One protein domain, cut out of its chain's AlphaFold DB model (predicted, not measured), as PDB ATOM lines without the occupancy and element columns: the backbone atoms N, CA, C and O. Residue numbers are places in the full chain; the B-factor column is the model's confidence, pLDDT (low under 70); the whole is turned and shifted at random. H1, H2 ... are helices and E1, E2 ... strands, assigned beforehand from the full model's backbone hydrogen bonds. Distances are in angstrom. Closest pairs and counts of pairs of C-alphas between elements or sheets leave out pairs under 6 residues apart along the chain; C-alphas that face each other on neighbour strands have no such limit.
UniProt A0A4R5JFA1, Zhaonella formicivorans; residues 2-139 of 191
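Overview. This is residues 2 to 139 of the 191 residues of a protein of Zhaonella formicivorans (UniProt A0A4R5JFA1). A small wall of three parallel strands, E1, E2 and E3, has helices H2 and H4 side by side over one face. Round this slab lie H1 near E1, H3 leading away from the end of E2, the pair H5 and H6 farther along, and a tail of residues 119 to 139 with no named element, while residues 51 to 62, of which 51 to 53 belong to H3, stick out. The 138 printed residues hold six named helices and three named strands, in the order H1 E1 H2 E2 H3 H4 E3 H5 H6, and the class is mostly helix. The sheet's order is E1 E2 E3; the whole is compact, with a radius of gyration of the C-alphas of 15.9 A and spans of 47 by 36 by 31 A.

Along the chain. Find C-alpha 17 at (7.161, 36.707, -23.027), where E1, residues 17 to 21, begins and runs 10.4 A. E2 is residues 37 to 40 and E3 residues 85 to 88. H4, residues 65 to 79, starts at (23.906, 45.362, -35.162) and covers 21.0 A; H2, residues 24 to 32, covers 12.1 A. H1 is residues 2 to 11, 14.6 A, and H3 residues 42 to 53, 17.1 A. H5 is residues 94 to 98; H6, residues 110 to 118, 12.5 A, ends at (28.978, 20.016, -34.311).

Arrangement. Look first at inner strand E2: N 18 and O 37 toward E1 are 2.9 A apart, and N 87 and O 38 toward E3 2.9 A, within hydrogen-bond range. E1, H2, E2 and E2, H3 H4, E3 are strand-helix-strand units, parallel neighbour strands with helices between, each with a right-handed crossover. H2 and H4 make two layers with the sheet, on the same face, at heights over the sheet of 9.3 A and 9.9 A. They touch at the C-alphas of Leu 24 and Val 73, their closest, 5.9 A, at a shallow tilt of 31 degrees, the same way. H3 touches H4, which meets it with residues 65 to 70 alone, closest at the C-alphas of Val 42 and Gly 66, 4.1 A. H5 and H6 only just touch, with 3 pairs of C-alphas within 8 A, closest Ile 94 and Ile 112, 5.9 A. H1 and H6 are apart. Every O i to N i+4 pair is within hydrogen-bond range in H1, H2, H4, H5 and H6; in H3, 5 of 8 are.

Size, cuts and confidence. The C-alphas of Lys 12 and Lys 57, the two farthest apart, are 51.6 A apart. The printed part has no cut; the links H3 to H4 and H5 to H6 are long. Model confidence is under 70 at residues 49 to 63 and 132 to 137.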
ATOM      1  N   GLY A   2       0.480  46.234 -26.716       95.50
ATOM      2  CA  GLY A   2       0.919  44.961 -26.100       95.50
ATOM      3  C   GLY A   2       1.573  45.109 -24.714       95.50
ATOM      4  O   GLY A   2       1.310  44.327 -23.806       95.50
ATOM      5  N   ILE A   3       2.340  46.179 -24.501       95.38
ATOM      6  CA  ILE A   3       2.934  46.522 -23.195       95.38
ATOM      7  C   ILE A   3       1.863  46.916 -22.153       95.38
ATOM      8  O   ILE A   3       2.002  46.626 -20.968       95.38
ATOM      9  N   GLN A   4       0.750  47.523 -22.577       94.81
ATOM     10  CA  GLN A   4      -0.376  47.810 -21.679       94.81
ATOM     11  C   GLN A   4      -1.082  46.516 -21.257       94.81
ATOM     12  O   GLN A   4      -1.398  46.340 -20.081       94.81
ATOM     13  N   VAL A   5      -1.243  45.570 -22.190       96.81
ATOM     14  CA  VAL A   5      -1.753  44.223 -21.881       96.81
ATOM     15  C   VAL A   5      -0.833  43.513 -20.890       96.81
ATOM     16  O   VAL A   5      -1.321  42.962 -19.909       96.81
ATOM     17  N   LEU A   6       0.489  43.600 -21.076       97.69
ATOM     18  CA  LEU A   6       1.468  43.084 -20.117       97.69
ATOM     19  C   LEU A   6       1.224  43.641 -18.706       97.69
ATOM     20  O   LEU A   6       1.145  42.866 -17.755       97.69
ATOM     21  N   ARG A   7       1.044  44.958 -18.548       95.44
ATOM     22  CA  ARG A   7       0.782  45.566 -17.230       95.44
ATOM     23  C   ARG A   7      -0.473  44.996 -16.566       95.44
ATOM     24  O   ARG A   7      -0.471  44.763 -15.359       95.44
ATOM     25  N   LEU A   8      -1.533  44.752 -17.338       97.00
ATOM     26  CA  LEU A   8      -2.757  44.117 -16.840       97.00
ATOM     27  C   LEU A   8      -2.533  42.640 -16.489       97.00
ATOM     28  O   LEU A   8      -2.977  42.186 -15.436       97.00
ATOM     29  N   ALA A   9      -1.802  41.903 -17.325       97.50
ATOM     30  CA  ALA A   9      -1.466  40.499 -17.107       97.50
ATOM     31  C   ALA A   9      -0.625  40.304 -15.834       97.50
ATOM     32  O   ALA A   9      -0.903  39.403 -15.041       97.50
ATOM     33  N   ARG A  10       0.339  41.198 -15.567       95.19
ATOM     34  CA  ARG A  10       1.158  41.153 -14.345       95.19
ATOM     35  C   ARG A  10       0.348  41.385 -13.073       95.19
ATOM     36  O   ARG A  10       0.622  40.712 -12.087       95.19
ATOM     37  N   LYS A  11      -0.684  42.243 -13.095       95.50
ATOM     38  CA  LYS A  11      -1.626  42.386 -11.961       95.50
ATOM     39  C   LYS A  11      -2.370  41.084 -11.647       95.50
ATOM     40  O   LYS A  11      -2.776  40.877 -10.513       95.50
ATOM     41  N   LYS A  12      -2.524  40.209 -12.643       97.12
ATOM     42  CA  LYS A  12      -3.123  38.874 -12.517       97.12
ATOM     43  C   LYS A  12      -2.080  37.762 -12.341       97.12
ATOM     44  O   LYS A  12      -2.394  36.598 -12.549       97.12
ATOM     45  N   ASN A  13      -0.829  38.104 -12.018       95.62
ATOM     46  CA  ASN A  13       0.301  37.175 -11.893       95.62
ATOM     47  C   ASN A  13       0.625  36.337 -13.146       95.62
ATOM     48  O   ASN A  13       1.444  35.421 -13.081       95.62
ATOM     49  N   VAL A  14       0.095  36.698 -14.316       98.00
ATOM     50  CA  VAL A  14       0.386  36.004 -15.577       98.00
ATOM     51  C   VAL A  14       1.777  36.403 -16.066       98.00
ATOM     52  O   VAL A  14       2.110  37.589 -16.150       98.00
ATOM     53  N   ARG A  15       2.633  35.418 -16.345       98.00
ATOM     54  CA  ARG A  15       3.971  35.638 -16.915       98.00
ATOM     55  C   ARG A  15       3.845  35.833 -18.423       98.00
ATOM     56  O   ARG A  15       3.183  35.046 -19.088       98.00
ATOM     57  N   CYS A  16       4.492  36.861 -18.961       98.31
ATOM     58  CA  CYS A  16       4.470  37.151 -20.394       98.31
ATOM     59  C   CYS A  16       5.889  37.137 -20.962       98.31
ATOM     60  O   CYS A  16       6.795  37.728 -20.364       98.31
ATOM     61  N   ASN A  17       6.036  36.500 -22.126       98.44
ATOM     62  CA  ASN A  17       7.161  36.707 -23.027       98.44
ATOM     63  C   ASN A  17       6.813  37.847 -23.996       98.44
ATOM     64  O   ASN A  17       5.881  37.722 -24.792       98.44
ATOM     65  N   MET A  18       7.568  38.939 -23.940       98.50
ATOM     66  CA  MET A  18       7.437  40.042 -24.887       98.50
ATOM     67  C   MET A  18       8.358  39.812 -26.088       98.50
ATOM     68  O   MET A  18       9.561  40.057 -26.020       98.50
ATOM     69  N   THR A  19       7.777  39.341 -27.189       98.06
ATOM     70  CA  THR A  19       8.469  39.072 -28.460       98.06
ATOM     71  C   THR A  19       8.467  40.288 -29.399       98.06
ATOM     72  O   THR A  19       7.895  41.325 -29.064       98.06
ATOM     73  N   LEU A  20       9.096  40.178 -30.577       97.50
ATOM     74  CA  LEU A  20       9.230  41.267 -31.562       97.50
ATOM     75  C   LEU A  20       9.867  42.542 -30.970       97.50
ATOM     76  O   LEU A  20       9.436  43.670 -31.237       97.50
ATOM     77  N   VAL A  21      10.901  42.357 -30.149       98.06
ATOM     78  CA  VAL A  21      11.696  43.451 -29.582       98.06
ATOM     79  C   VAL A  21      12.860  43.754 -30.529       98.06
ATOM     80  O   VAL A  21      13.713  42.901 -30.766       98.06
ATOM     81  N   PHE A  22      12.884  44.973 -31.071       96.88
ATOM     82  CA  PHE A  22      13.848  45.420 -32.090       96.88
ATOM     83  C   PHE A  22      14.575  46.716 -31.709       96.88
ATOM     84  O   PHE A  22      15.348  47.254 -32.494       96.88
ATOM     85  N   SER A  23      14.301  47.260 -30.523       95.56
ATOM     86  CA  SER A  23      14.896  48.504 -30.038       95.56
ATOM     87  C   SER A  23      15.045  48.496 -28.521       95.56
ATOM     88  O   SER A  23      14.267  47.849 -27.810       95.56
ATOM     89  N   LEU A  24      16.005  49.279 -28.023       94.56
ATOM     90  CA  LEU A  24      16.213  49.465 -26.589       94.56
ATOM     91  C   LEU A  24      14.954  50.026 -25.911       94.56
ATOM     92  O   LEU A  24      14.550  49.528 -24.870       94.56
ATOM     93  N   VAL A  25      14.266  50.989 -26.533       94.00
ATOM     94  CA  VAL A  25      13.046  51.600 -25.970       94.00
ATOM     95  C   VAL A  25      11.943  50.565 -25.736       94.00
ATOM     96  O   VAL A  25      11.305  50.581 -24.685       94.00
ATOM     97  N   GLN A  26      11.737  49.625 -26.666       96.69
ATOM     98  CA  GLN A  26      10.798  48.519 -26.451       96.69
ATOM     99  C   GLN A  26      11.221  47.646 -25.265       96.69
ATOM    100  O   GLN A  26      10.386  47.329 -24.417       96.69
ATOM    101  N   ALA A  27      12.502  47.268 -25.201       97.19
ATOM    102  CA  ALA A  27      13.029  46.424 -24.133       97.19
ATOM    103  C   ALA A  27      12.861  47.088 -22.760       97.19
ATOM    104  O   ALA A  27      12.321  46.468 -21.846       97.19
ATOM    105  N   VAL A  28      13.234  48.364 -22.634       95.81
ATOM    106  CA  VAL A  28      13.128  49.119 -21.381       95.81
ATOM    107  C   VAL A  28      11.681  49.227 -20.920       95.81
ATOM    108  O   VAL A  28      11.387  48.897 -19.777       95.81
ATOM    109  N   LEU A  29      10.742  49.573 -21.805       96.00
ATOM    110  CA  LEU A  29       9.322  49.609 -21.437       96.00
ATOM    111  C   LEU A  29       8.790  48.244 -20.978       96.00
ATOM    112  O   LEU A  29       7.932  48.181 -20.096       96.00
ATOM    113  N   CYS A  30       9.279  47.143 -21.558       97.81
ATOM    114  CA  CYS A  30       8.934  45.796 -21.100       97.81
ATOM    115  C   CYS A  30       9.533  45.496 -19.717       97.81
ATOM    116  O   CYS A  30       8.836  44.937 -18.868       97.81
ATOM    117  N   GLY A  31      10.787  45.898 -19.483       97.25
ATOM    118  CA  GLY A  31      11.472  45.788 -18.193       97.25
ATOM    119  C   GLY A  31      10.733  46.528 -17.078       97.25
ATOM    120  O   GLY A  31      10.353  45.923 -16.077       97.25
ATOM    121  N   GLU A  32      10.407  47.795 -17.318       96.00
ATOM    122  CA  GLU A  32       9.600  48.656 -16.442       96.00
ATOM    123  C   GLU A  32       8.208  48.092 -16.158       96.00
ATOM    124  O   GLU A  32       7.679  48.175 -15.049       96.00
ATOM    125  N   SER A  33       7.607  47.456 -17.164       96.38
ATOM    126  CA  SER A  33       6.319  46.769 -17.032       96.38
ATOM    127  C   SER A  33       6.408  45.431 -16.300       96.38
ATOM    128  O   SER A  33       5.391  44.743 -16.180       96.38
ATOM    129  N   LYS A  34       7.596  45.041 -15.821       96.94
ATOM    130  CA  LYS A  34       7.862  43.772 -15.135       96.94
ATOM    131  C   LYS A  34       7.491  42.559 -15.988       96.94
ATOM    132  O   LYS A  34       6.860  41.617 -15.491       96.94
ATOM    133  N   ALA A  35       7.845  42.593 -17.276       98.38
ATOM    134  CA  ALA A  35       7.818  41.402 -18.120       98.38
ATOM    135  C   ALA A  35       8.549  40.247 -17.421       98.38
ATOM    136  O   ALA A  35       9.529  40.451 -16.712       98.38
ATOM    137  N   TYR A  36       8.066  39.019 -17.603       98.31
ATOM    138  CA  TYR A  36       8.817  37.867 -17.102       98.31
ATOM    139  C   TYR A  36      10.069  37.658 -17.957       98.31
ATOM    140  O   TYR A  36      11.164  37.439 -17.441       98.31
ATOM    141  N   LEU A  37       9.887  37.764 -19.273       98.44
ATOM    142  CA  LEU A  37      10.909  37.504 -20.266       98.44
ATOM    143  C   LEU A  37      10.682  38.405 -21.486       98.44
ATOM    144  O   LEU A  37       9.539  38.715 -21.829       98.44
ATOM    145  N   ILE A  38      11.760  38.838 -22.129       98.69
ATOM    146  CA  ILE A  38      11.730  39.536 -23.420       98.69
ATOM    147  C   ILE A  38      12.482  38.707 -24.462       98.69
ATOM    148  O   ILE A  38      13.445  38.017 -24.127       98.69
ATOM    149  N   SER A  39      12.073  38.795 -25.729       98.50
ATOM    150  CA  SER A  39      12.766  38.158 -26.852       98.50
ATOM    151  C   SER A  39      13.221  39.177 -27.899       98.50
ATOM    152  O   SER A  39      12.482  39.442 -28.853       98.50
ATOM    153  N   PRO A  40      14.423  39.763 -27.740       98.06
ATOM    154  CA  PRO A  40      15.078  40.537 -28.791       98.06
ATOM    155  C   PRO A  40      15.431  39.653 -29.992       98.06
ATOM    156  O   PRO A  40      16.013  38.579 -29.832       98.06
ATOM    157  N   PHE A  41      15.063  40.089 -31.199       97.56
ATOM    158  CA  PHE A  41      15.267  39.315 -32.430       97.56
ATOM    159  C   PHE A  41      16.553  39.757 -33.133       97.56
ATOM    160  O   PHE A  41      16.512  40.647 -33.980       97.56
ATOM    161  N   VAL A  42      17.672  39.113 -32.801       94.88
ATOM    162  CA  VAL A  42      19.027  39.476 -33.251       94.88
ATOM    163  C   VAL A  42      19.108  39.512 -34.776       94.88
ATOM    164  O   VAL A  42      19.258  40.580 -35.360       94.88
ATOM    165  N   GLY A  43      18.877  38.381 -35.441       93.25
ATOM    166  CA  GLY A  43      19.070  38.273 -36.886       93.25
ATOM    167  C   GLY A  43      18.153  39.162 -37.725       93.25
ATOM    168  O   GLY A  43      18.585  39.680 -38.744       93.25
ATOM    169  N   ARG A  44      16.907  39.422 -37.291       93.38
ATOM    170  CA  ARG A  44      16.020  40.360 -38.019       93.38
ATOM    171  C   ARG A  44      16.499  41.810 -37.938       93.38
ATOM    172  O   ARG A  44      16.199  42.600 -38.831       93.38
ATOM    173  N   VAL A  45      17.197  42.180 -36.863       91.81
ATOM    174  CA  VAL A  45      17.840  43.496 -36.770       91.81
ATOM    175  C   VAL A  45      19.031  43.550 -37.729       91.81
ATOM    176  O   VAL A  45      19.164  44.534 -38.457       91.81
ATOM    177  N   SER A  46      19.822  42.476 -37.802       89.56
ATOM    178  CA  SER A  46      20.966  42.342 -38.716       89.56
ATOM    179  C   SER A  46      20.558  42.417 -40.193       89.56
ATOM    180  O   SER A  46      21.143  43.201 -40.939       89.56
ATOM    181  N   ASP A  47      19.504  41.697 -40.603       87.38
ATOM    182  CA  ASP A  47      19.018  41.653 -41.995       87.38
ATOM    183  C   ASP A  47      18.791  43.057 -42.581       87.38
ATOM    184  O   ASP A  47      19.160  43.360 -43.720       87.38
ATOM    185  N   MET A  48      18.188  43.946 -41.789       74.50
ATOM    186  CA  MET A  48      17.851  45.292 -42.245       74.50
ATOM    187  C   MET A  48      19.082  46.176 -42.431       74.50
ATOM    188  O   MET A  48      19.063  47.060 -43.285       74.50
ATOM    189  N   TYR A  49      20.157  45.945 -41.683       69.69
ATOM    190  CA  TYR A  49      21.388  46.715 -41.836       69.69
ATOM    191  C   TYR A  49      22.186  46.254 -43.056       69.69
ATOM    192  O   TYR A  49      22.638  47.084 -43.842       69.69
ATOM    193  N   THR A  50      22.239  44.944 -43.307       61.12
ATOM    194  CA  THR A  50      22.831  44.389 -44.531       61.12
ATOM    195  C   THR A  50      22.113  44.888 -45.788       61.12
ATOM    196  O   THR A  50      22.774  45.232 -46.764       61.12
ATOM    197  N   SER A  51      20.781  45.038 -45.747       59.47
ATOM    198  CA  SER A  51      20.002  45.605 -46.864       59.47
ATOM    199  C   SER A  51      20.288  47.089 -47.163       59.47
ATOM    200  O   SER A  51      20.000  47.564 -48.258       59.47
ATOM    201  N   LEU A  52      20.854  47.829 -46.200       53.91
ATOM    202  CA  LEU A  52      21.253  49.235 -46.358       53.91
ATOM    203  C   LEU A  52      22.728  49.362 -46.776       53.91
ATOM    204  O   LEU A  52      23.078  50.258 -47.542       53.91
ATOM    205  N   ILE A  53      23.580  48.443 -46.307       52.56
ATOM    206  CA  ILE A  53      25.024  48.388 -46.590       52.56
ATOM    207  C   ILE A  53      25.359  47.710 -47.919       52.56
ATOM    208  O   ILE A  53      26.449  47.923 -48.438       52.56
ATOM    209  N   SER A  54      24.437  47.000 -48.572       46.88
ATOM    210  CA  SER A  54      24.651  46.559 -49.962       46.88
ATOM    211  C   SER A  54      24.953  47.716 -50.941       46.88
ATOM    212  O   SER A  54      25.386  47.455 -52.058       46.88
ATOM    213  N   ASN A  55      24.812  48.979 -50.504       47.31
ATOM    214  CA  ASN A  55      25.231  50.198 -51.207       47.31
ATOM    215  C   ASN A  55      26.527  50.862 -50.678       47.31
ATOM    216  O   ASN A  55      26.942  51.886 -51.218       47.31
ATOM    217  N   CYS A  56      27.192  50.335 -49.644       39.56
ATOM    218  CA  CYS A  56      28.428  50.898 -49.084       39.56
ATOM    219  C   CYS A  56      29.436  49.790 -48.744       39.56
ATOM    220  O   CYS A  56      29.169  48.889 -47.956       39.56
ATOM    221  N   LYS A  57      30.623  49.852 -49.359       37.97
ATOM    222  CA  LYS A  57      31.704  48.870 -49.193       37.97
ATOM    223  C   LYS A  57      32.053  48.624 -47.715       37.97
ATOM    224  O   LYS A  57      32.166  49.569 -46.939       37.97
ATOM    225  N   LYS A  58      32.273  47.337 -47.406       47.94
ATOM    226  CA  LYS A  58      32.865  46.752 -46.189       47.94
ATOM    227  C   LYS A  58      33.670  47.762 -45.360       47.94
ATOM    228  O   LYS A  58      34.745  48.176 -45.789       47.94
ATOM    229  N   GLN A  59      33.189  48.078 -44.160       36.72
ATOM    230  CA  GLN A  59      34.034  48.608 -43.093       36.72
ATOM    231  C   GLN A  59      34.266  47.526 -42.034       36.72
ATOM    232  O   GLN A  59      33.346  46.805 -41.653       36.72
ATOM    233  N   ASN A  60      35.541  47.422 -41.661       37.28
ATOM    234  CA  ASN A  60      36.186  46.575 -40.659       37.28
ATOM    235  C   ASN A  60      35.292  46.154 -39.486       37.28
ATOM    236  O   ASN A  60      34.658  47.015 -38.890       37.28
ATOM    237  N   GLU A  61      35.309  44.852 -39.158       46.03
ATOM    238  CA  GLU A  61      34.986  44.237 -37.848       46.03
ATOM    239  C   GLU A  61      33.876  44.910 -37.015       46.03
ATOM    240  O   GLU A  61      33.937  44.990 -35.789       46.03
ATOM    241  N   SER A  62      32.833  45.408 -37.676       50.84
ATOM    242  CA  SER A  62      31.705  46.042 -37.010       50.84
ATOM    243  C   SER A  62      30.802  44.942 -36.474       50.84
ATOM    244  O   SER A  62      30.168  44.217 -37.243       50.84
ATOM    245  N   LEU A  63      30.802  44.800 -35.148       66.25
ATOM    246  CA  LEU A  63      29.953  43.891 -34.387       66.25
ATOM    247  C   LEU A  63      28.516  43.937 -34.935       66.25
ATOM    248  O   LEU A  63      27.951  45.020 -35.081       66.25
ATOM    249  N   ASP A  64      27.939  42.780 -35.256       87.00
ATOM    250  CA  ASP A  64      26.588  42.638 -35.809       87.00
ATOM    251  C   ASP A  64      25.571  43.536 -35.069       87.00
ATOM    252  O   ASP A  64      25.460  43.487 -33.845       87.00
ATOM    253  N   VAL A  65      24.809  44.370 -35.789       89.44
ATOM    254  CA  VAL A  65      23.906  45.362 -35.162       89.44
ATOM    255  C   VAL A  65      22.814  44.740 -34.283       89.44
ATOM    256  O   VAL A  65      22.317  45.381 -33.354       89.44
ATOM    257  N   GLY A  66      22.423  43.493 -34.554       92.50
ATOM    258  CA  GLY A  66      21.510  42.737 -33.710       92.50
ATOM    259  C   GLY A  66      22.176  42.325 -32.400       92.50
ATOM    260  O   GLY A  66      21.552  42.419 -31.342       92.50
ATOM    261  N   VAL A  67      23.448  41.923 -32.463       92.56
ATOM    262  CA  VAL A  67      24.278  41.641 -31.280       92.56
ATOM    263  C   VAL A  67      24.481  42.921 -30.467       92.56
ATOM    264  O   VAL A  67      24.225  42.910 -29.266       92.56
ATOM    265  N   GLN A  68      24.801  44.049 -31.110       90.81
ATOM    266  CA  GLN A  68      24.934  45.351 -30.440       90.81
ATOM    267  C   GLN A  68      23.653  45.766 -29.702       90.81
ATOM    268  O   GLN A  68      23.708  46.254 -28.571       90.81
ATOM    269  N   LEU A  69      22.478  45.569 -30.312       92.56
ATOM    270  CA  LEU A  69      21.206  45.823 -29.632       92.56
ATOM    271  C   LEU A  69      21.082  44.960 -28.374       92.56
ATOM    272  O   LEU A  69      20.666  45.458 -27.326       92.56
ATOM    273  N   LEU A  70      21.412  43.671 -28.471       94.38
ATOM    274  CA  LEU A  70      21.318  42.774 -27.329       94.38
ATOM    275  C   LEU A  70      22.284  43.181 -26.213       94.38
ATOM    276  O   LEU A  70      21.879  43.188 -25.053       94.38
ATOM    277  N   GLU A  71      23.512  43.573 -26.546       92.25
ATOM    278  CA  GLU A  71      24.475  44.103 -25.582       92.25
ATOM    279  C   GLU A  71      23.929  45.337 -24.866       92.25
ATOM    280  O   GLU A  71      23.938  45.385 -23.638       92.25
ATOM    281  N   GLN A  72      23.379  46.308 -25.601       92.00
ATOM    282  CA  GLN A  72      22.773  47.505 -25.008       92.00
ATOM    283  C   GLN A  72      21.627  47.151 -24.055       92.00
ATOM    284  O   GLN A  72      21.552  47.686 -22.947       92.00
ATOM    285  N   VAL A  73      20.750  46.230 -24.461       95.19
ATOM    286  CA  VAL A  73      19.643  45.747 -23.624       95.19
ATOM    287  C   VAL A  73      20.179  45.053 -22.374       95.19
ATOM    288  O   VAL A  73      19.718  45.351 -21.272       95.19
ATOM    289  N   TYR A  74      21.174  44.179 -22.516       94.50
ATOM    290  CA  TYR A  74      21.794  43.469 -21.402       94.50
ATOM    291  C   TYR A  74      22.431  44.442 -20.406       94.50
ATOM    292  O   TYR A  74      22.108  44.390 -19.219       94.50
ATOM    293  N   GLN A  75      23.261  45.382 -20.877       92.38
ATOM    294  CA  GLN A  75      23.856  46.419 -20.028       92.38
ATOM    295  C   GLN A  75      22.775  47.197 -19.284       92.38
ATOM    296  O   GLN A  75      22.849  47.331 -18.063       92.38
ATOM    297  N   TYR A  76      21.749  47.667 -19.998       94.06
ATOM    298  CA  TYR A  76      20.680  48.456 -19.399       94.06
ATOM    299  C   TYR A  76      19.942  47.689 -18.306       94.06
ATOM    300  O   TYR A  76      19.695  48.227 -17.227       94.06
ATOM    301  N   PHE A  77      19.613  46.425 -18.558       95.19
ATOM    302  CA  PHE A  77      18.855  45.601 -17.623       95.19
ATOM    303  C   PHE A  77      19.656  45.304 -16.359       95.19
ATOM    304  O   PHE A  77      19.102  45.374 -15.262       95.19
ATOM    305  N   ARG A  78      20.956  45.009 -16.492       92.75
ATOM    306  CA  ARG A  78      21.824  44.725 -15.341       92.75
ATOM    307  C   ARG A  78      22.082  45.966 -14.496       92.75
ATOM    308  O   ARG A  78      21.952  45.888 -13.282       92.75
ATOM    309  N   HIS A  79      22.355  47.112 -15.113       91.38
ATOM    310  CA  HIS A  79      22.584  48.356 -14.372       91.38
ATOM    311  C   HIS A  79      21.323  48.902 -13.685       91.38
ATOM    312  O   HIS A  79      21.427  49.511 -12.625       91.38
ATOM    313  N   ASN A  80      20.134  48.677 -14.258       92.06
ATOM    314  CA  ASN A  80      18.857  49.090 -13.656       92.06
ATOM    315  C   ASN A  80      18.194  47.987 -12.813       92.06
ATOM    316  O   ASN A  80      17.042  48.136 -12.410       92.06
ATOM    317  N   ASN A  81      18.897  46.882 -12.534       93.44
ATOM    318  CA  ASN A  81      18.413  45.771 -11.709       93.44
ATOM    319  C   ASN A  81      17.048  45.209 -12.152       93.44
ATOM    320  O   ASN A  81      16.194  44.860 -11.331       93.44
ATOM    321  N   TYR A  82      16.818  45.108 -13.463       96.00
ATOM    322  CA  TYR A  82      15.618  44.453 -13.966       96.00
ATOM    323  C   TYR A  82      15.697  42.940 -13.771       96.00
ATOM    324  O   TYR A  82      16.625  42.273 -14.225       96.00
ATOM    325  N   ASN A  83      14.648  42.383 -13.165       96.75
ATOM    326  CA  ASN A  83      14.475  40.935 -13.004       96.75
ATOM    327  C   ASN A  83      13.982  40.237 -14.284       96.75
ATOM    328  O   ASN A  83      13.958  39.006 -14.348       96.75
ATOM    329  N   THR A  84      13.553  41.015 -15.278       98.38
ATOM    330  CA  THR A  84      13.102  40.529 -16.584       98.38
ATOM    331  C   THR A  84      14.221  39.752 -17.266       98.38
ATOM    332  O   THR A  84      15.306  40.290 -17.481       98.38
ATOM    333  N   LYS A  85      13.949  38.503 -17.642       98.31
ATOM    334  CA  LYS A  85      14.917  37.645 -18.332       98.31
ATOM    335  C   LYS A  85      15.057  38.035 -19.801       98.31
ATOM    336  O   LYS A  85      14.065  38.360 -20.457       98.31
ATOM    337  N   ILE A  86      16.271  37.958 -20.328       98.38
ATOM    338  CA  ILE A  86      16.562  38.220 -21.738       98.38
ATOM    339  C   ILE A  86      16.733  36.881 -22.461       98.38
ATOM    340  O   ILE A  86      17.639  36.116 -22.146       98.38
ATOM    341  N   MET A  87      15.865  36.598 -23.435       98.38
ATOM    342  CA  MET A  87      15.990  35.439 -24.323       98.38
ATOM    343  C   MET A  87      16.340  35.896 -25.733       98.38
ATOM    344  O   MET A  87      15.461  36.312 -26.486       98.38
ATOM    345  N   ALA A  88      17.614  35.826 -26.104       97.56
ATOM    346  CA  ALA A  88      18.026  36.192 -27.454       97.56
ATOM    347  C   ALA A  88      17.454  35.196 -28.480       97.56
ATOM    348  O   ALA A  88      17.463  33.982 -28.259       97.56
ATOM    349  N   ALA A  89      16.903  35.716 -29.577       97.88
ATOM    350  CA  ALA A  89      16.104  34.941 -30.518       97.88
ATOM    351  C   ALA A  89      16.378  35.314 -31.978       97.88
ATOM    352  O   ALA A  89      16.925  36.374 -32.282       97.88
ATOM    353  N   SER A  90      15.884  34.476 -32.896       96.75
ATOM    354  CA  SER A  90      15.888  34.738 -34.342       96.75
ATOM    355  C   SER A  90      17.297  34.947 -34.921       96.75
ATOM    356  O   SER A  90      17.505  35.874 -35.703       96.75
ATOM    357  N   PHE A  91      18.253  34.094 -34.561       96.69
ATOM    358  CA  PHE A  91      19.598  34.090 -35.144       96.69
ATOM    359  C   PHE A  91      19.589  33.695 -36.635       96.69
ATOM    360  O   PHE A  91      18.618  33.114 -37.129       96.69
ATOM    361  N   ARG A  92      20.648  34.056 -37.364       94.62
ATOM    362  CA  ARG A  92      20.891  33.677 -38.772       94.62
ATOM    363  C   ARG A  92      21.998  32.644 -38.932       94.62
ATOM    364  O   ARG A  92      22.011  31.942 -39.930       94.62
ATOM    365  N   ASN A  93      22.916  32.586 -37.979       93.12
ATOM    366  CA  ASN A  93      24.072  31.701 -37.981       93.12
ATOM    367  C   ASN A  93      24.551  31.483 -36.537       93.12
ATOM    368  O   ASN A  93      24.103  32.177 -35.613       93.12
ATOM    369  N   ILE A  94      25.466  30.531 -36.355       94.50
ATOM    370  CA  ILE A  94      26.045  30.224 -35.043       94.50
ATOM    371  C   ILE A  94      26.875  31.377 -34.467       94.50
ATOM    372  O   ILE A  94      26.870  31.559 -33.254       94.50
ATOM    373  N   GLU A  95      27.512  32.212 -35.297       92.38
ATOM    374  CA  GLU A  95      28.348  33.332 -34.831       92.38
ATOM    375  C   GLU A  95      27.533  34.356 -34.034       92.38
ATOM    376  O   GLU A  95      27.967  34.828 -32.982       92.38
ATOM    377  N   GLN A  96      26.299  34.643 -34.457       93.50
ATOM    378  CA  GLN A  96      25.396  35.488 -33.675       93.50
ATOM    379  C   GLN A  96      24.999  34.841 -32.341       93.50
ATOM    380  O   GLN A  96      24.863  35.549 -31.346       93.50
ATOM    381  N   ALA A  97      24.801  33.520 -32.303       93.56
ATOM    382  CA  ALA A  97      24.451  32.807 -31.074       93.56
ATOM    383  C   ALA A  97      25.631  32.764 -30.084       93.56
ATOM    384  O   ALA A  97      25.452  32.995 -28.888       93.56
ATOM    385  N   LEU A  98      26.843  32.535 -30.589       93.06
ATOM    386  CA  LEU A  98      28.086  32.532 -29.818       93.06
ATOM    387  C   LEU A  98      28.416  33.920 -29.263       93.06
ATOM    388  O   LEU A  98      28.799  34.050 -28.100       93.06
ATOM    389  N   SER A  99      28.182  34.969 -30.056       91.69
ATOM    390  CA  SER A  99      28.421  36.366 -29.660       91.69
ATOM    391  C   SER A  99      27.565  36.819 -28.474       91.69
ATOM    392  O   SER A  99      27.848  37.839 -27.852       91.69
ATOM    393  N   VAL A 100      26.518  36.062 -28.142       92.00
ATOM    394  CA  VAL A 100      25.597  36.375 -27.047       92.00
ATOM    395  C   VAL A 100      25.666  35.363 -25.903       92.00
ATOM    396  O   VAL A 100      24.799  35.356 -25.023       92.00
ATOM    397  N   ALA A 101      26.701  34.516 -25.881       91.94
ATOM    398  CA  ALA A 101      26.969  33.614 -24.768       91.94
ATOM    399  C   ALA A 101      27.020  34.400 -23.443       91.94
ATOM    400  O   ALA A 101      27.682  35.436 -23.342       91.94
ATOM    401  N   GLY A 102      26.299  33.920 -22.427       89.94
ATOM    402  CA  GLY A 102      26.082  34.626 -21.154       89.94
ATOM    403  C   GLY A 102      24.744  35.378 -21.046       89.94
ATOM    404  O   GLY A 102      24.434  35.933 -19.988       89.94
ATOM    405  N   CYS A 103      23.926  35.390 -22.106       93.38
ATOM    406  CA  CYS A 103      22.520  35.805 -22.027       93.38
ATOM    407  C   CYS A 103      21.721  34.862 -21.101       93.38
ATOM    408  O   CYS A 103      22.107  33.706 -20.941       93.38
ATOM    409  N   ASP A 104      20.604  35.318 -20.506       95.62
ATOM    410  CA  ASP A 104      19.820  34.455 -19.595       95.62
ATOM    411  C   ASP A 104      19.302  33.203 -20.317       95.62
ATOM    412  O   ASP A 104      19.327  32.109 -19.761       95.62
ATOM    413  N   TYR A 105      18.831  33.381 -21.556       97.31
ATOM    414  CA  TYR A 105      18.378  32.311 -22.436       97.31
ATOM    415  C   TYR A 105      18.723  32.619 -23.897       97.31
ATOM    416  O   TYR A 105      18.850  33.777 -24.308       97.31
ATOM    417  N   VAL A 106      18.779  31.569 -24.714       96.88
ATOM    418  CA  VAL A 106      18.783  31.658 -26.178       96.88
ATOM    419  C   VAL A 106      17.728  30.710 -26.738       96.88
ATOM    420  O   VAL A 106      17.502  29.637 -26.182       96.88
ATOM    421  N   THR A 107      17.076  31.095 -27.832       97.75
ATOM    422  CA  THR A 107      16.216  30.189 -28.606       97.75
ATOM    423  C   THR A 107      16.806  30.006 -29.997       97.75
ATOM    424  O   THR A 107      16.965  30.966 -30.752       97.75
ATOM    425  N   LEU A 108      17.140  28.761 -30.327       97.19
ATOM    426  CA  LEU A 108      17.805  28.381 -31.571       97.19
ATOM    427  C   LEU A 108      16.819  27.647 -32.483       97.19
ATOM    428  O   LEU A 108      15.960  26.908 -31.999       97.19
ATOM    429  N   SER A 109      16.928  27.853 -33.796       97.44
ATOM    430  CA  SER A 109      16.289  26.945 -34.751       97.44
ATOM    431  C   SER A 109      16.987  25.579 -34.706       97.44
ATOM    432  O   SER A 109      18.152  25.516 -34.298       97.44
ATOM    433  N   PRO A 110      16.321  24.494 -35.143       98.00
ATOM    434  CA  PRO A 110      16.955  23.180 -35.231       98.00
ATOM    435  C   PRO A 110      18.278  23.205 -36.006       98.00
ATOM    436  O   PRO A 110      19.259  22.646 -35.531       98.00
ATOM    437  N   ASP A 111      18.334  23.927 -37.128       97.44
ATOM    438  CA  ASP A 111      19.533  24.007 -37.971       97.44
ATOM    439  C   ASP A 111      20.716  24.653 -37.238       97.44
ATOM    440  O   ASP A 111      21.792  24.066 -37.167       97.44
ATOM    441  N   ILE A 112      20.500  25.815 -36.603       97.12
ATOM    442  CA  ILE A 112      21.547  26.516 -35.841       97.12
ATOM    443  C   ILE A 112      21.974  25.687 -34.626       97.12
ATOM    444  O   ILE A 112      23.150  25.665 -34.274       97.12
ATOM    445  N   PHE A 113      21.037  24.994 -33.973       97.19
ATOM    446  CA  PHE A 113      21.365  24.106 -32.861       97.19
ATOM    447  C   PHE A 113      22.255  22.940 -33.306       97.19
ATOM    448  O   PHE A 113      23.227  22.623 -32.624       97.19
ATOM    449  N   LEU A 114      21.938  22.304 -34.437       97.75
ATOM    450  CA  LEU A 114      22.729  21.199 -34.981       97.75
ATOM    451  C   LEU A 114      24.118  21.659 -35.427       97.75
ATOM    452  O   LEU A 114      25.096  20.968 -35.152       97.75
ATOM    453  N   GLU A 115      24.212  22.825 -36.060       96.44
ATOM    454  CA  GLU A 115      25.488  23.435 -36.436       96.44
ATOM    455  C   GLU A 115      26.343  23.720 -35.192       96.44
ATOM    456  O   GLU A 115      27.485  23.276 -35.115       96.44
ATOM    457  N   LEU A 116      25.759  24.344 -34.160       94.69
ATOM    458  CA  LEU A 116      26.446  24.633 -32.899       94.69
ATOM    459  C   LEU A 116      26.872  23.357 -32.157       94.69
ATOM    460  O   LEU A 116      27.924  23.331 -31.530       94.69
ATOM    461  N   LYS A 117      26.073  22.287 -32.225       95.06
ATOM    462  CA  LYS A 117      26.407  20.991 -31.617       95.06
ATOM    463  C   LYS A 117      27.641  20.344 -32.260       95.06
ATOM    464  O   LYS A 117      28.354  19.613 -31.578       95.06
ATOM    465  N   ASN A 118      27.860  20.579 -33.552       95.50
ATOM    466  CA  ASN A 118      28.978  20.016 -34.311       95.50
ATOM    467  C   ASN A 118      30.213  20.932 -34.331       95.50
ATOM    468  O   ASN A 118      31.245  20.551 -34.885       95.50
ATOM    469  N   GLU A 119      30.115  22.124 -33.744       93.88
ATOM    470  CA  GLU A 119      31.216  23.072 -33.622       93.88
ATOM    471  C   GLU A 119      32.291  22.542 -32.657       93.88
ATOM    472  O   GLU A 119      31.988  22.067 -31.561       93.88
ATOM    473  N   GLN A 120      33.559  22.621 -33.071       93.06
ATOM    474  CA  GLN A 120      34.708  22.105 -32.310       93.06
ATOM    475  C   GLN A 120      35.636  23.214 -31.809       93.06
ATOM    476  O   GLN A 120      36.538  22.950 -31.009       93.06
ATOM    477  N   ARG A 121      35.446  24.455 -32.270       93.81
ATOM    478  CA  ARG A 121      36.217  25.600 -31.789       93.81
ATOM    479  C   ARG A 121      35.981  25.809 -30.292       93.81
ATOM    480  O   ARG A 121      34.886  25.629 -29.762       93.81
ATOM    481  N   LEU A 122      37.035  26.225 -29.594       88.06
ATOM    482  CA  LEU A 122      36.916  26.683 -28.215       88.06
ATOM    483  C   LEU A 122      36.264  28.065 -28.205       88.06
ATOM    484  O   LEU A 122      36.741  28.990 -28.864       88.06
ATOM    485  N   HIS A 123      35.207  28.213 -27.413       85.62
ATOM    486  CA  HIS A 123      34.486  29.472 -27.259       85.62
ATOM    487  C   HIS A 123      34.479  29.922 -25.793       85.62
ATOM    488  O   HIS A 123      34.413  29.080 -24.891       85.62
ATOM    489  N   PRO A 124      34.523  31.237 -25.516       81.69
ATOM    490  CA  PRO A 124      34.346  31.744 -24.162       81.69
ATOM    491  C   PRO A 124      32.985  31.337 -23.584       81.69
ATOM    492  O   PRO A 124      31.963  31.435 -24.259       81.69
ATOM    493  N   THR A 125      32.944  30.970 -22.300       75.94
ATOM    494  CA  THR A 125      31.692  30.606 -21.608       75.94
ATOM    495  C   THR A 125      30.698  31.773 -21.528       75.94
ATOM    496  O   THR A 125      29.488  31.561 -21.507       75.94
ATOM    497  N   ALA A 126      31.201  33.011 -21.488       80.19
ATOM    498  CA  ALA A 126      30.391  34.223 -21.530       80.19
ATOM    499  C   ALA A 126      31.139  35.367 -22.231       80.19
ATOM    500  O   ALA A 126      32.253  35.743 -21.836       80.19
ATOM    501  N   VAL A 127      30.484  35.934 -23.243       82.00
ATOM    502  CA  VAL A 127      30.926  37.108 -24.007       82.00
ATOM    503  C   VAL A 127      30.149  38.349 -23.560       82.00
ATOM    504  O   VAL A 127      30.741  39.414 -23.395       82.00
ATOM    505  N   LEU A 128      28.859  38.202 -23.235       82.38
ATOM    506  CA  LEU A 128      28.077  39.272 -22.617       82.38
ATOM    507  C   LEU A 128      28.554  39.508 -21.183       82.38
ATOM    508  O   LEU A 128      28.371  38.673 -20.296       82.38
ATOM    509  N   ARG A 129      29.160  40.673 -20.950       77.81
ATOM    510  CA  ARG A 129      29.672  41.091 -19.640       77.81
ATOM    511  C   ARG A 129      29.132  42.457 -19.283       77.81
ATOM    512  O   ARG A 129      29.042  43.323 -20.146       77.81
ATOM    513  N   VAL A 130      28.812  42.678 -18.013       77.00
ATOM    514  CA  VAL A 130      28.453  44.016 -17.532       77.00
ATOM    515  C   VAL A 130      29.709  44.881 -17.523       77.00
ATOM    516  O   VAL A 130      30.712  44.522 -16.909       77.00
ATOM    517  N   SER A 131      29.672  46.016 -18.219       74.69
ATOM    518  CA  SER A 131      30.753  46.995 -18.136       74.69
ATOM    519  C   SER A 131      30.582  47.789 -16.849       74.69
ATOM    520  O   SER A 131      29.703  48.634 -16.763       74.69
ATOM    521  N   HIS A 132      31.438  47.547 -15.856       62.88
ATOM    522  CA  HIS A 132      31.444  48.301 -14.594       62.88
ATOM    523  C   HIS A 132      32.176  49.649 -14.693       62.88
ATOM    524  O   HIS A 132      32.535  50.243 -13.678       62.88
ATOM    525  N   THR A 133      32.438  50.145 -15.905       59.81
ATOM    526  CA  THR A 133      33.083  51.452 -16.059       59.81
ATOM    527  C   THR A 133      32.168  52.546 -15.507       59.81
ATOM    528  O   THR A 133      30.982  52.603 -15.829       59.81
ATOM    529  N   SER A 134      32.726  53.473 -14.723       52.12
ATOM    530  CA  SER A 134      32.027  54.590 -14.057       52.12
ATOM    531  C   SER A 134      31.315  55.579 -15.008       52.12
ATOM    532  O   SER A 134      30.857  56.639 -14.583       52.12
ATOM    533  N   LYS A 135      31.255  55.270 -16.310       55.97
ATOM    534  CA  LYS A 135      30.719  56.096 -17.397       55.97
ATOM    535  C   LYS A 135      29.405  55.584 -17.995       55.97
ATOM    536  O   LYS A 135      28.827  56.314 -18.799       55.97
ATOM    537  N   TRP A 136      28.900  54.397 -17.641       60.59
ATOM    538  CA  TRP A 136      27.594  53.969 -18.154       60.59
ATOM    539  C   TRP A 136      26.473  54.826 -17.535       60.59
ATOM    540  O   TRP A 136      26.132  54.692 -16.364       60.59
ATOM    541  N   LYS A 137      25.935  55.766 -18.324       63.88
ATOM    542  CA  LYS A 137      24.886  56.729 -17.934       63.88
ATOM    543  C   LYS A 137      23.737  56.739 -18.940       63.88
ATOM    544  O   LYS A 137      23.281  57.797 -19.369       63.88
ATOM    545  N   GLN A 138      23.286  55.568 -19.381       71.06
ATOM    546  CA  GLN A 138      22.166  55.517 -20.314       71.06
ATOM    547  C   GLN A 138      20.849  55.603 -19.537       71.06
ATOM    548  O   GLN A 138      20.258  54.600 -19.157       71.06
ATOM    549  N   THR A 139      20.398  56.827 -19.273       78.12
ATOM    550  CA  THR A 139      19.068  57.095 -18.719       78.12
ATOM    551  C   THR A 139      18.081  57.335 -19.851       78.12
ATOM    552  O   THR A 139      18.334  58.148 -20.739       78.12
TER     553      THR A 139